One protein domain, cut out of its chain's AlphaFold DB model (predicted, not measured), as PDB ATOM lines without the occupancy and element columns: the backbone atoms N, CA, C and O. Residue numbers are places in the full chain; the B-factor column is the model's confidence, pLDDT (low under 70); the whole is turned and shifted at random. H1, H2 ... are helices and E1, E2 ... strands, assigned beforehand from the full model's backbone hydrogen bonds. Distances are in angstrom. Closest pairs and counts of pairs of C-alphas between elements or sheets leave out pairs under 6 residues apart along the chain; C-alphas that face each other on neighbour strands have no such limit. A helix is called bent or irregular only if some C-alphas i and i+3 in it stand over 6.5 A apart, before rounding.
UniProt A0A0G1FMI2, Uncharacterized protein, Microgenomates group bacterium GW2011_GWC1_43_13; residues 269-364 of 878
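Overview. This is residues 269 to 364 of the 878 residues of an uncharacterized protein of Microgenomates group bacterium GW2011_GWC1_43_13 (UniProt A0A0G1FMI2). A small two-stranded hairpin, E1 and E2, has H3 packed on both its strands, while the end of H2 packs on E1. H1 and H2 make a V, whose corner at residues 285 to 289 is at one end of the elongated whole, and H4 is at the other end; a long loop, residues 298 to 320, joins H2 to H3. The printed part has 96 residues, with four named helices and two named strands in the order H1 H2 H3 E1 E2 H4; the sheet, E1 - E2, is antiparallel and the class is mixed, helices and strands. It is compact, with a radius of gyration of the C-alphas of 13.7 A and spans of 45 by 28 by 21 A.

Arrangement. E1, residues 334 to 339, and E2, residues 344 to 349, are antiparallel neighbours and a hairpin, at 156 degrees between directions. N 335 and O 348 are 2.9 A apart, within hydrogen-bond range, as are N 346 and O 337 at 3.0 A. The closest C-alphas of H3, residues 321 to 331, and E1 are those of Lys 326 and Cys 336, 5.9 A apart; to E2 they are those of Lys 326 and Val 345, 6.1 A. For H2, residues 290 to 297, and E1 they are those of Ile 297 and Val 337, 5.0 A. H1, residues 269 to 284, touches H2 with residues 278 to 282 alone, the C-alphas of Ala 282 and Arg 290 being closest at 6.2 A. They run opposite ways at a steep tilt of 58 degrees. H4, residues 356 to 363, is close to H3 but not clearly touching, the C-alphas of Trp 331 and Ala 358 being closest at 6.6 A; their lines are about perpendicular at 83 degrees. H1 is apart from H3, E1, E2 and H4. In H2 and H3 every O i to N i+4 pair is within hydrogen-bond range, against 10 of 12 in H1 and 2 of 4 in H4.

Along the chain. E1 is 15.5 A from first to last C-alpha, E2 16.6 A, H3 15.2 A and H1 24.1 A; H2 and H4 have 8 residues each. H1 begins with C-alpha 269 at (-42.790, 54.115, 21.152), E1 with C-alpha 334 at (-38.709, 39.988, 26.762), and H4 ends with C-alpha 363 at (-22.588, 50.699, 34.149). H4 is irregular: C-alphas 359 and 362 are 7.4 A apart. H1 is neither bent nor irregular, but only just: C-alphas 280 and 283 are 6.5 A apart.

Size, cuts and confidence. The two C-alphas farthest apart, those of Gly 287 and Tyr 363, are 46.3 A apart. The printed part has no cut, and the link from H2 to H3 is long, with 23 residues. The mean pLDDT of the printed part is 83.3; residues 281, 286, 293 and 352 to 354 are under 70.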
ATOM      1  N   TRP A 269     -42.716  54.758  22.469       80.31
ATOM      2  CA  TRP A 269     -42.790  54.115  21.152       80.31
ATOM      3  C   TRP A 269     -43.116  52.613  21.243       80.31
ATOM      4  O   TRP A 269     -43.792  52.080  20.360       80.31
ATOM      5  N   TRP A 270     -42.682  51.947  22.315       75.81
ATOM      6  CA  TRP A 270     -42.893  50.528  22.576       75.81
ATOM      7  C   TRP A 270     -44.366  50.216  22.831       75.81
ATOM      8  O   TRP A 270     -44.926  49.316  22.204       75.81
ATOM      9  N   SER A 271     -45.040  51.038  23.637       78.56
ATOM     10  CA  SER A 271     -46.482  50.916  23.883       78.56
ATOM     11  C   SER A 271     -47.293  50.994  22.580       78.56
ATOM     12  O   SER A 271     -48.238  50.229  22.383       78.56
ATOM     13  N   ARG A 272     -46.886  51.846  21.622       81.81
ATOM     14  CA  ARG A 272     -47.522  51.907  20.288       81.81
ATOM     15  C   ARG A 272     -47.291  50.632  19.480       81.81
ATOM     16  O   ARG A 272     -48.183  50.184  18.761       81.81
ATOM     17  N   TRP A 273     -46.098  50.055  19.584       76.94
ATOM     18  CA  TRP A 273     -45.729  48.847  18.854       76.94
ATOM     19  C   TRP A 273     -46.464  47.610  19.382       76.94
ATOM     20  O   TRP A 273     -46.947  46.793  18.596       76.94
ATOM     21  N   ILE A 274     -46.643  47.512  20.701       75.88
ATOM     22  CA  ILE A 274     -47.476  46.474  21.316       75.88
ATOM     23  C   ILE A 274     -48.930  46.598  20.869       75.88
ATOM     24  O   ILE A 274     -49.518  45.585  20.494       75.88
ATOM     25  N   GLY A 275     -49.476  47.816  20.782       78.94
ATOM     26  CA  GLY A 275     -50.802  48.037  20.194       78.94
ATOM     27  C   GLY A 275     -50.925  47.452  18.779       78.94
ATOM     28  O   GLY A 275     -51.890  46.753  18.470       78.94
ATOM     29  N   MET A 276     -49.895  47.621  17.943       80.19
ATOM     30  CA  MET A 276     -49.854  47.005  16.609       80.19
ATOM     31  C   MET A 276     -49.743  45.473  16.642       80.19
ATOM     32  O   MET A 276     -50.285  44.803  15.760       80.19
ATOM     33  N   MET A 277     -49.025  44.895  17.609       74.00
ATOM     34  CA  MET A 277     -48.954  43.437  17.764       74.00
ATOM     35  C   MET A 277     -50.281  42.847  18.217       74.00
ATOM     36  O   MET A 277     -50.706  41.848  17.642       74.00
ATOM     37  N   VAL A 278     -50.948  43.473  19.186       78.81
ATOM     38  CA  VAL A 278     -52.297  43.099  19.633       78.81
ATOM     39  C   VAL A 278     -53.239  43.048  18.430       78.81
ATOM     40  O   VAL A 278     -53.897  42.030  18.206       78.81
ATOM     41  N   ASP A 279     -53.226  44.091  17.590       78.81
ATOM     42  CA  ASP A 279     -54.049  44.171  16.378       78.81
ATOM     43  C   ASP A 279     -53.762  43.035  15.382       78.81
ATOM     44  O   ASP A 279     -54.666  42.553  14.695       78.81
ATOM     45  N   LYS A 280     -52.508  42.578  15.300       77.12
ATOM     46  CA  LYS A 280     -52.101  41.479  14.413       77.12
ATOM     47  C   LYS A 280     -52.280  40.090  15.013       77.12
ATOM     48  O   LYS A 280     -52.402  39.139  14.244       77.12
ATOM     49  N   LEU A 281     -52.288  39.956  16.336       69.44
ATOM     50  CA  LEU A 281     -52.469  38.689  17.049       69.44
ATOM     51  C   LEU A 281     -53.944  38.353  17.264       69.44
ATOM     52  O   LEU A 281     -54.302  37.178  17.205       69.44
ATOM     53  N   ALA A 282     -54.811  39.357  17.434       75.31
ATOM     54  CA  ALA A 282     -56.248  39.156  17.627       75.31
ATOM     55  C   ALA A 282     -56.912  38.228  16.576       75.31
ATOM     56  O   ALA A 282     -57.702  37.368  16.969       75.31
ATOM     57  N   PRO A 283     -56.566  38.277  15.270       78.81
ATOM     58  CA  PRO A 283     -57.107  37.350  14.269       78.81
ATOM     59  C   PRO A 283     -56.706  35.877  14.452       78.81
ATOM     60  O   PRO A 283     -57.393  34.996  13.936       78.81
ATOM     61  N   PHE A 284     -55.605  35.588  15.155       70.25
ATOM     62  CA  PHE A 284     -55.113  34.219  15.370       70.25
ATOM     63  C   PHE A 284     -55.802  33.503  16.537       70.25
ATOM     64  O   PHE A 284     -55.705  32.281  16.637       70.25
ATOM     65  N   PHE A 285     -56.542  34.236  17.375       73.94
ATOM     66  CA  PHE A 285     -57.315  33.694  18.493       73.94
ATOM     67  C   PHE A 285     -58.816  33.968  18.303       73.94
ATOM     68  O   PHE A 285     -59.417  34.724  19.072       73.94
ATOM     69  N   PRO A 286     -59.451  33.378  17.270       66.62
ATOM     70  CA  PRO A 286     -60.861  33.614  16.992       66.62
ATOM     71  C   PRO A 286     -61.724  33.182  18.187       66.62
ATOM     72  O   PRO A 286     -61.739  32.011  18.564       66.62
ATOM     73  N   GLY A 287     -62.441  34.142  18.781       73.06
ATOM     74  CA  GLY A 287     -63.301  33.939  19.955       73.06
ATOM     75  C   GLY A 287     -62.767  34.528  21.265       73.06
ATOM     76  O   GLY A 287     -63.511  34.565  22.242       73.06
ATOM     77  N   VAL A 288     -61.528  35.031  21.289       71.94
ATOM     78  CA  VAL A 288     -61.006  35.842  22.400       71.94
ATOM     79  C   VAL A 288     -61.180  37.310  22.030       71.94
ATOM     80  O   VAL A 288     -60.711  37.752  20.982       71.94
ATOM     81  N   ALA A 289     -61.914  38.059  22.848       74.56
ATOM     82  CA  ALA A 289     -62.163  39.468  22.583       74.56
ATOM     83  C   ALA A 289     -60.864  40.290  22.746       74.56
ATOM     84  O   ALA A 289     -59.951  39.913  23.481       74.56
ATOM     85  N   ARG A 290     -60.722  41.375  21.978       76.88
ATOM     86  CA  ARG A 290     -59.492  42.188  21.935       76.88
ATOM     87  C   ARG A 290     -59.127  42.753  23.307       76.88
ATOM     88  O   ARG A 290     -57.965  42.714  23.680       76.88
ATOM     89  N   ASP A 291     -60.125  43.231  24.036       75.88
ATOM     90  CA  ASP A 291     -60.030  43.690  25.424       75.88
ATOM     91  C   ASP A 291     -59.456  42.605  26.340       75.88
ATOM     92  O   ASP A 291     -58.648  42.894  27.215       75.88
ATOM     93  N   VAL A 292     -59.798  41.340  26.095       70.12
ATOM     94  CA  VAL A 292     -59.248  40.195  26.824       70.12
ATOM     95  C   VAL A 292     -57.759  39.992  26.490       70.12
ATOM     96  O   VAL A 292     -56.965  39.745  27.392       70.12
ATOM     97  N   ILE A 293     -57.348  40.160  25.228       69.12
ATOM     98  CA  ILE A 293     -55.928  40.103  24.821       69.12
ATOM     99  C   ILE A 293     -55.136  41.293  25.389       69.12
ATOM    100  O   ILE A 293     -54.043  41.089  25.909       69.12
ATOM    101  N   GLU A 294     -55.687  42.508  25.339       74.62
ATOM    102  CA  GLU A 294     -55.090  43.711  25.941       74.62
ATOM    103  C   GLU A 294     -54.958  43.554  27.460       74.62
ATOM    104  O   GLU A 294     -53.907  43.856  28.014       74.62
ATOM    105  N   THR A 295     -55.958  42.969  28.124       72.44
ATOM    106  CA  THR A 295     -55.898  42.668  29.563       72.44
ATOM    107  C   THR A 295     -54.805  41.643  29.896       72.44
ATOM    108  O   THR A 295     -54.176  41.747  30.945       72.44
ATOM    109  N   TYR A 296     -54.541  40.662  29.021       70.94
ATOM    110  CA  TYR A 296     -53.533  39.617  29.272       70.94
ATOM    111  C   TYR A 296     -52.100  39.998  28.911       70.94
ATOM    112  O   TYR A 296     -51.159  39.506  29.539       70.94
ATOM    113  N   ILE A 297     -51.928  40.853  27.905       73.50
ATOM    114  CA  ILE A 297     -50.634  41.477  27.618       73.50
ATOM    115  C   ILE A 297     -50.351  42.561  28.672       73.50
ATOM    116  O   ILE A 297     -49.198  42.772  29.044       73.50
ATOM    117  N   GLY A 298     -51.405  43.157  29.239       75.00
ATOM    118  CA  GLY A 298     -51.315  44.204  30.245       75.00
ATOM    119  C   GLY A 298     -50.652  45.464  29.697       75.00
ATOM    120  O   GLY A 298     -50.278  45.541  28.523       75.00
ATOM    121  N   GLU A 299     -50.478  46.455  30.565       81.62
ATOM    122  CA  GLU A 299     -49.591  47.570  30.254       81.62
ATOM    123  C   GLU A 299     -48.142  47.048  30.285       81.62
ATOM    124  O   GLU A 299     -47.741  46.389  31.255       81.62
ATOM    125  N   PRO A 300     -47.392  47.197  29.181       84.69
ATOM    126  CA  PRO A 300     -46.008  46.766  29.123       84.69
ATOM    127  C   PRO A 300     -45.129  47.752  29.874       84.69
ATOM    128  O   PRO A 300     -45.310  48.959  29.709       84.69
ATOM    129  N   TRP A 301     -44.129  47.242  30.593       88.50
ATOM    130  CA  TRP A 301     -43.143  48.112  31.224       88.50
ATOM    131  C   TRP A 301     -42.472  49.001  30.173       88.50
ATOM    132  O   TRP A 301     -41.821  48.513  29.243       88.50
ATOM    133  N   ASN A 302     -42.664  50.311  30.297       87.31
ATOM    134  CA  ASN A 302     -42.222  51.284  29.299       87.31
ATOM    135  C   ASN A 302     -41.061  52.160  29.781       87.31
ATOM    136  O   ASN A 302     -40.639  53.048  29.048       87.31
ATOM    137  N   LYS A 303     -40.518  51.941  30.980       90.00
ATOM    138  CA  LYS A 303     -39.392  52.731  31.492       90.00
ATOM    139  C   LYS A 303     -38.057  52.098  31.088       90.00
ATOM    140  O   LYS A 303     -37.936  50.878  30.987       90.00
ATOM    141  N   ARG A 304     -37.032  52.930  30.868       91.06
ATOM    142  CA  ARG A 304     -35.655  52.466  30.583       91.06
ATOM    143  C   ARG A 304     -34.916  51.995  31.841       91.06
ATOM    144  O   ARG A 304     -33.954  51.237  31.735       91.06
ATOM    145  N   ILE A 305     -35.388  52.406  33.014       93.62
ATOM    146  CA  ILE A 305     -34.950  51.918  34.327       93.62
ATOM    147  C   ILE A 305     -35.688  50.624  34.717       93.62
ATOM    148  O   ILE A 305     -36.833  50.432  34.286       93.62
ATOM    149  N   PRO A 306     -35.064  49.734  35.514       94.75
ATOM    150  CA  PRO A 306     -35.712  48.512  35.973       94.75
ATOM    151  C   PRO A 306     -36.887  48.814  36.914       94.75
ATOM    152  O   PRO A 306     -36.846  49.798  37.658       94.75
ATOM    153  N   PRO A 307     -37.928  47.964  36.932       94.75
ATOM    154  CA  PRO A 307     -38.935  48.018  37.983       94.75
ATOM    155  C   PRO A 307     -38.316  47.626  39.325       94.75
ATOM    156  O   PRO A 307     -37.502  46.704  39.391       94.75
ATOM    157  N   LEU A 308     -38.746  48.274  40.410       95.06
ATOM    158  CA  LEU A 308     -38.363  47.881  41.768       95.06
ATOM    159  C   LEU A 308     -39.507  47.095  42.422       95.06
ATOM    160  O   LEU A 308     -40.668  47.447  42.221       95.06
ATOM    161  N   PRO A 309     -39.236  46.087  43.273       91.75
ATOM    162  CA  PRO A 309     -40.293  45.302  43.923       91.75
ATOM    163  C   PRO A 309     -41.323  46.144  44.698       91.75
ATOM    164  O   PRO A 309     -42.477  45.745  44.853       91.75
ATOM    165  N   TRP A 310     -40.910  47.320  45.180       91.69
ATOM    166  CA  TRP A 310     -41.727  48.257  45.952       91.69
ATOM    167  C   TRP A 310     -42.209  49.484  45.159       91.69
ATOM    168  O   TRP A 310     -42.839  50.353  45.757       91.69
ATOM    169  N   SER A 311     -41.921  49.580  43.855       89.62
ATOM    170  CA  SER A 311     -42.235  50.760  43.037       89.62
ATOM    171  C   SER A 311     -42.550  50.383  41.582       89.62
ATOM    172  O   SER A 311     -41.659  50.027  40.807       89.62
ATOM    173  N   ASP A 312     -43.831  50.458  41.230       86.31
ATOM    174  CA  ASP A 312     -44.404  50.295  39.898       86.31
ATOM    175  C   ASP A 312     -44.330  51.609  39.096       86.31
ATOM    176  O   ASP A 312     -43.572  52.530  39.419       86.31
ATOM    177  N   GLU A 313     -45.094  51.717  38.007       78.56
ATOM    178  CA  GLU A 313     -45.081  52.922  37.175       78.56
ATOM    179  C   GLU A 313     -45.576  54.178  37.914       78.56
ATOM    180  O   GLU A 313     -45.048  55.264  37.649       78.56
ATOM    181  N   ASP A 314     -46.479  54.008  38.887       82.00
ATOM    182  CA  ASP A 314     -47.055  55.044  39.753       82.00
ATOM    183  C   ASP A 314     -46.239  55.287  41.038       82.00
ATOM    184  O   ASP A 314     -46.611  56.130  41.861       82.00
ATOM    185  N   GLY A 315     -45.166  54.526  41.265       84.38
ATOM    186  CA  GLY A 315     -44.397  54.574  42.508       84.38
ATOM    187  C   GLY A 315     -44.990  53.749  43.658       84.38
ATOM    188  O   GLY A 315     -44.678  54.008  44.821       84.38
ATOM    189  N   LYS A 316     -45.875  52.786  43.368       87.00
ATOM    190  CA  LYS A 316     -46.525  51.914  44.362       87.00
ATOM    191  C   LYS A 316     -45.959  50.493  44.315       87.00
ATOM    192  O   LYS A 316     -45.499  50.053  43.271       87.00
ATOM    193  N   PRO A 317     -46.037  49.706  45.396       88.88
ATOM    194  CA  PRO A 317     -45.656  48.298  45.332       88.88
ATOM    195  C   PRO A 317     -46.501  47.519  44.320       88.88
ATOM    196  O   PRO A 317     -47.720  47.700  44.253       88.88
ATOM    197  N   PHE A 318     -45.869  46.600  43.586       89.62
ATOM    198  CA  PHE A 318     -46.577  45.718  42.661       89.62
ATOM    199  C   PHE A 318     -47.631  44.887  43.403       89.62
ATOM    200  O   PHE A 318     -47.362  44.306  44.454       89.62
ATOM    201  N   ALA A 319     -48.835  44.790  42.831       89.25
ATOM    202  CA  ALA A 319     -49.944  44.073  43.466       89.25
ATOM    203  C   ALA A 319     -49.667  42.569  43.651       89.25
ATOM    204  O   ALA A 319     -50.219  41.950  44.561       89.25
ATOM    205  N   THR A 320     -48.827  41.975  42.794       90.12
ATOM    206  CA  THR A 320     -48.391  40.575  42.886       90.12
ATOM    207  C   THR A 320     -46.943  40.404  42.412       90.12
ATOM    208  O   THR A 320     -46.448  41.178  41.591       90.12
ATOM    209  N   GLU A 321     -46.279  39.344  42.882       91.06
ATOM    210  CA  GLU A 321     -44.931  38.949  42.435       91.06
ATOM    211  C   GLU A 321     -44.888  38.621  40.933       91.06
ATOM    212  O   GLU A 321     -43.905  38.924  40.257       91.06
ATOM    213  N   ASP A 322     -45.975  38.072  40.380       91.31
ATOM    214  CA  ASP A 322     -46.098  37.806  38.945       91.31
ATOM    215  C   ASP A 322     -46.077  39.100  38.118       91.31
ATOM    216  O   ASP A 322     -45.468  39.137  37.051       91.31
ATOM    217  N   LEU A 323     -46.705  40.178  38.599       90.69
ATOM    218  CA  LEU A 323     -46.687  41.467  37.901       90.69
ATOM    219  C   LEU A 323     -45.293  42.099  37.923       90.69
ATOM    220  O   LEU A 323     -44.840  42.589  36.891       90.69
ATOM    221  N   TYR A 324     -44.593  42.017  39.056       92.94
ATOM    222  CA  TYR A 324     -43.191  42.430  39.138       92.94
ATOM    223  C   TYR A 324     -42.311  41.598  38.195       92.94
ATOM    224  O   TYR A 324     -41.540  42.146  37.412       92.94
ATOM    225  N   THR A 325     -42.473  40.273  38.212       92.94
ATOM    226  CA  THR A 325     -41.720  39.349  37.357       92.94
ATOM    227  C   THR A 325     -41.950  39.651  35.878       92.94
ATOM    228  O   THR A 325     -40.993  39.712  35.107       92.94
ATOM    229  N   LYS A 326     -43.207  39.892  35.480       92.75
ATOM    230  CA  LYS A 326     -43.568  40.342  34.129       92.75
ATOM    231  C   LYS A 326     -42.830  41.632  33.773       92.75
ATOM    232  O   LYS A 326     -42.121  41.642  32.773       92.75
ATOM    233  N   ALA A 327     -42.960  42.676  34.593       92.62
ATOM    234  CA  ALA A 327     -42.335  43.970  34.334       92.62
ATOM    235  C   ALA A 327     -40.804  43.860  34.239       92.62
ATOM    236  O   ALA A 327     -40.191  44.446  33.350       92.62
ATOM    237  N   TYR A 328     -40.179  43.065  35.112       93.62
ATOM    238  CA  TYR A 328     -38.732  42.869  35.119       93.62
ATOM    239  C   TYR A 328     -38.250  42.163  33.849       93.62
ATOM    240  O   TYR A 328     -37.293  42.608  33.217       93.62
ATOM    241  N   TYR A 329     -38.923  41.091  33.419       93.25
ATOM    242  CA  TYR A 329     -38.569  40.425  32.164       93.25
ATOM    243  C   TYR A 329     -38.843  41.301  30.936       93.25
ATOM    244  O   TYR A 329     -38.068  41.240  29.981       93.25
ATOM    245  N   GLU A 330     -39.894  42.121  30.960       90.75
ATOM    246  CA  GLU A 330     -40.177  43.102  29.907       90.75
ATOM    247  C   GLU A 330     -39.087  44.166  29.803       90.75
ATOM    248  O   GLU A 330     -38.603  44.435  28.704       90.75
ATOM    249  N   TRP A 331     -38.622  44.693  30.937       91.00
ATOM    250  CA  TRP A 331     -37.462  45.580  30.987       91.00
ATOM    251  C   TRP A 331     -36.198  44.906  30.434       91.00
ATOM    252  O   TRP A 331     -35.457  45.522  29.673       91.00
ATOM    253  N   ARG A 332     -36.006  43.609  30.718       91.69
ATOM    254  CA  ARG A 332     -34.952  42.756  30.133       91.69
ATOM    255  C   ARG A 332     -35.161  42.440  28.636       91.69
ATOM    256  O   ARG A 332     -34.524  41.526  28.115       91.69
ATOM    257  N   GLY A 333     -36.070  43.130  27.946       87.94
ATOM    258  CA  GLY A 333     -36.317  42.983  26.510       87.94
ATOM    259  C   GLY A 333     -37.171  41.772  26.119       87.94
ATOM    260  O   GLY A 333     -37.289  41.456  24.934       87.94
ATOM    261  N   ASN A 334     -37.787  41.076  27.077       89.38
ATOM    262  CA  ASN A 334     -38.709  39.988  26.762       89.38
ATOM    263  C   ASN A 334     -40.106  40.526  26.455       89.38
ATOM    264  O   ASN A 334     -40.513  41.592  26.895       89.38
ATOM    265  N   THR A 335     -40.897  39.753  25.721       86.56
ATOM    266  CA  THR A 335     -42.346  39.963  25.655       86.56
ATOM    267  C   THR A 335     -43.031  38.930  26.518       86.56
ATOM    268  O   THR A 335     -42.888  37.730  26.279       86.56
ATOM    269  N   CYS A 336     -43.760  39.405  27.523       89.12
ATOM    270  CA  CYS A 336     -44.373  38.571  28.540       89.12
ATOM    271  C   CYS A 336     -45.900  38.627  28.459       89.12
ATOM    272  O   CYS A 336     -46.492  39.648  28.124       89.12
ATOM    273  N   VAL A 337     -46.545  37.504  28.769       87.56
ATOM    274  CA  VAL A 337     -48.005  37.382  28.852       87.56
ATOM    275  C   VAL A 337     -48.353  36.704  30.171       87.56
ATOM    276  O   VAL A 337     -47.769  35.671  30.515       87.56
ATOM    277  N   LEU A 338     -49.307  37.270  30.911       86.38
ATOM    278  CA  LEU A 338     -49.802  36.676  32.151       86.38
ATOM    279  C   LEU A 338     -50.947  35.710  31.825       86.38
ATOM    280  O   LEU A 338     -52.011  36.128  31.369       86.38
ATOM    281  N   ILE A 339     -50.747  34.408  32.055       83.62
ATOM    282  CA  ILE A 339     -51.789  33.404  31.808       83.62
ATOM    283  C   ILE A 339     -52.669  33.281  33.066       83.62
ATOM    284  O   ILE A 339     -52.236  32.683  34.053       83.62
ATOM    285  N   PRO A 340     -53.925  33.759  33.042       71.75
ATOM    286  CA  PRO A 340     -54.785  33.893  34.230       71.75
ATOM    287  C   PRO A 340     -55.227  32.553  34.826       71.75
ATOM    288  O   PRO A 340     -55.517  32.455  36.009       71.75
ATOM    289  N   VAL A 341     -55.311  31.500  34.006       77.31
ATOM    290  CA  VAL A 341     -55.827  30.192  34.445       77.31
ATOM    291  C   VAL A 341     -54.838  29.512  35.391       77.31
ATOM    292  O   VAL A 341     -55.231  28.698  36.220       77.31
ATOM    293  N   ILE A 342     -53.553  29.837  35.258       82.56
ATOM    294  CA  ILE A 342     -52.466  29.219  36.020       82.56
ATOM    295  C   ILE A 342     -51.651  30.230  36.829       82.56
ATOM    296  O   ILE A 342     -50.715  29.798  37.493       82.56
ATOM    297  N   ASN A 343     -51.983  31.531  36.759       80.56
ATOM    298  CA  ASN A 343     -51.195  32.641  37.307       80.56
ATOM    299  C   ASN A 343     -49.693  32.436  37.070       80.56
ATOM    300  O   ASN A 343     -48.906  32.321  38.001       80.56
ATOM    301  N   LYS A 344     -49.308  32.278  35.800       86.94
ATOM    302  CA  LYS A 344     -47.898  32.196  35.413       86.94
ATOM    303  C   LYS A 344     -47.590  33.195  34.320       86.94
ATOM    304  O   LYS A 344     -48.310  33.272  33.321       86.94
ATOM    305  N   VAL A 345     -46.483  33.899  34.504       90.50
ATOM    306  CA  VAL A 345     -45.860  34.724  33.475       90.50
ATOM    307  C   VAL A 345     -45.142  33.809  32.487       90.50
ATOM    308  O   VAL A 345     -44.337  32.963  32.881       90.50
ATOM    309  N   VAL A 346     -45.437  33.966  31.200       89.69
ATOM    310  CA  VAL A 346     -44.687  33.322  30.117       89.69
ATOM    311  C   VAL A 346     -44.046  34.412  29.276       89.69
ATOM    312  O   VAL A 346     -44.752  35.256  28.730       89.69
ATOM    313  N   CYS A 347     -42.719  34.385  29.184       90.88
ATOM    314  CA  CYS A 347     -41.920  35.364  28.458       90.88
ATOM    315  C   CYS A 347     -41.196  34.711  27.279       90.88
ATOM    316  O   CYS A 347     -40.788  33.549  27.356       90.88
ATOM    317  N   PHE A 348     -41.029  35.470  26.202       87.12
ATOM    318  CA  PHE A 348     -40.268  35.072  25.023       87.12
ATOM    319  C   PHE A 348     -39.290  36.186  24.650       87.12
ATOM    320  O   PHE A 348     -39.660  37.362  24.713       87.12
ATOM    321  N   ASP A 349     -38.085  35.813  24.212       84.06
ATOM    322  CA  ASP A 349     -37.098  36.764  23.697       84.06
ATOM    323  C   ASP A 349     -37.707  37.554  22.534       84.06
ATOM    324  O   ASP A 349     -38.122  36.977  21.519       84.06
ATOM    325  N   ASN A 350     -37.764  38.879  22.660       78.19
ATOM    326  CA  ASN A 350     -38.267  39.721  21.591       78.19
ATOM    327  C   ASN A 350     -37.107  40.320  20.794       78.19
ATOM    328  O   ASN A 350     -36.512  41.318  21.178       78.19
ATOM    329  N   ILE A 351     -36.848  39.752  19.613       70.62
ATOM    330  CA  ILE A 351     -35.838  40.248  18.656       70.62
ATOM    331  C   ILE A 351     -36.047  41.733  18.281       70.62
ATOM    332  O   ILE A 351     -35.113  42.393  17.830       70.62
ATOM    333  N   LEU A 352     -37.262  42.260  18.444       68.62
ATOM    334  CA  LEU A 352     -37.642  43.626  18.083       68.62
ATOM    335  C   LEU A 352     -37.619  44.599  19.274       68.62
ATOM    336  O   LEU A 352     -37.760  45.800  19.046       68.62
ATOM    337  N   VAL A 353     -37.415  44.111  20.506       65.94
ATOM    338  CA  VAL A 353     -37.188  44.939  21.706       65.94
ATOM    339  C   VAL A 353     -35.722  44.818  22.083       65.94
ATOM    340  O   VAL A 353     -35.341  43.900  22.808       65.94
ATOM    341  N   PRO A 354     -34.861  45.699  21.566       62.19
ATOM    342  CA  PRO A 354     -33.453  45.658  21.913       62.19
ATOM    343  C   PRO A 354     -33.279  45.850  23.427       62.19
ATOM    344  O   PRO A 354     -33.642  46.893  23.970       62.19
ATOM    345  N   ASN A 355     -32.672  44.862  24.093       72.06
ATOM    346  CA  ASN A 355     -32.383  44.846  25.536       72.06
ATOM    347  C   ASN A 355     -31.252  45.815  25.954       72.06
ATOM    348  O   ASN A 355     -30.619  45.670  26.996       72.06
ATOM    349  N   LYS A 356     -30.962  46.824  25.129       84.56
ATOM    350  CA  LYS A 356     -29.765  47.654  25.281       84.56
ATOM    351  C   LYS A 356     -29.721  48.396  26.615       84.56
ATOM    352  O   LYS A 356     -28.662  48.488  27.214       84.56
ATOM    353  N   TYR A 357     -30.866  48.868  27.110       87.00
ATOM    354  CA  TYR A 357     -30.909  49.588  28.380       87.00
ATOM    355  C   TYR A 357     -30.646  48.671  29.567       87.00
ATOM    356  O   TYR A 357     -29.908  49.076  30.458       87.00
ATOM    357  N   ALA A 358     -31.181  47.446  29.567       90.19
ATOM    358  CA  ALA A 358     -30.958  46.517  30.669       90.19
ATOM    359  C   ALA A 358     -29.576  45.853  30.621       90.19
ATOM    360  O   ALA A 358     -29.008  45.564  31.670       90.19
ATOM    361  N   ASP A 359     -29.028  45.622  29.424       89.12
ATOM    362  CA  ASP A 359     -27.678  45.066  29.247       89.12
ATOM    363  C   ASP A 359     -26.586  46.053  29.686       89.12
ATOM    364  O   ASP A 359     -25.528  45.641  30.157       89.12
ATOM    365  N   LEU A 360     -26.854  47.354  29.554       92.81
ATOM    366  CA  LEU A 360     -25.924  48.434  29.880       92.81
ATOM    367  C   LEU A 360     -26.183  49.076  31.252       92.81
ATOM    368  O   LEU A 360     -25.359  49.850  31.726       92.81
ATOM    369  N   TYR A 361     -27.296  48.748  31.916       94.44
ATOM    370  CA  TYR A 361     -27.718  49.415  33.153       94.44
ATOM    371  C   TYR A 361     -26.699  49.310  34.292       94.44
ATOM    372  O   TYR A 361     -26.540  50.245  35.072       94.44
ATOM    373  N   SER A 362     -25.974  48.192  34.384       93.00
ATOM    374  CA  SER A 362     -24.996  47.970  35.453       93.00
ATOM    375  C   SER A 362     -23.825  48.959  35.440       93.00
ATOM    376  O   SER A 362     -23.133  49.056  36.455       93.00
ATOM    377  N   TYR A 363     -23.621  49.675  34.327       94.06
ATOM    378  CA  TYR A 363     -22.588  50.699  34.149       94.06
ATOM    379  C   TYR A 363     -23.000  52.077  34.664       94.06
ATOM    380  O   TYR A 363     -22.150  52.948  34.817       94.06
ATOM    381  N   VAL A 364     -24.284  52.284  34.973       95.44
ATOM    382  CA  VAL A 364     -24.709  53.489  35.689       95.44
ATOM    383  C   VAL A 364     -24.025  53.492  37.066       95.44
ATOM    384  O   VAL A 364     -24.125  52.482  37.783       95.44
TER     385      VAL A 364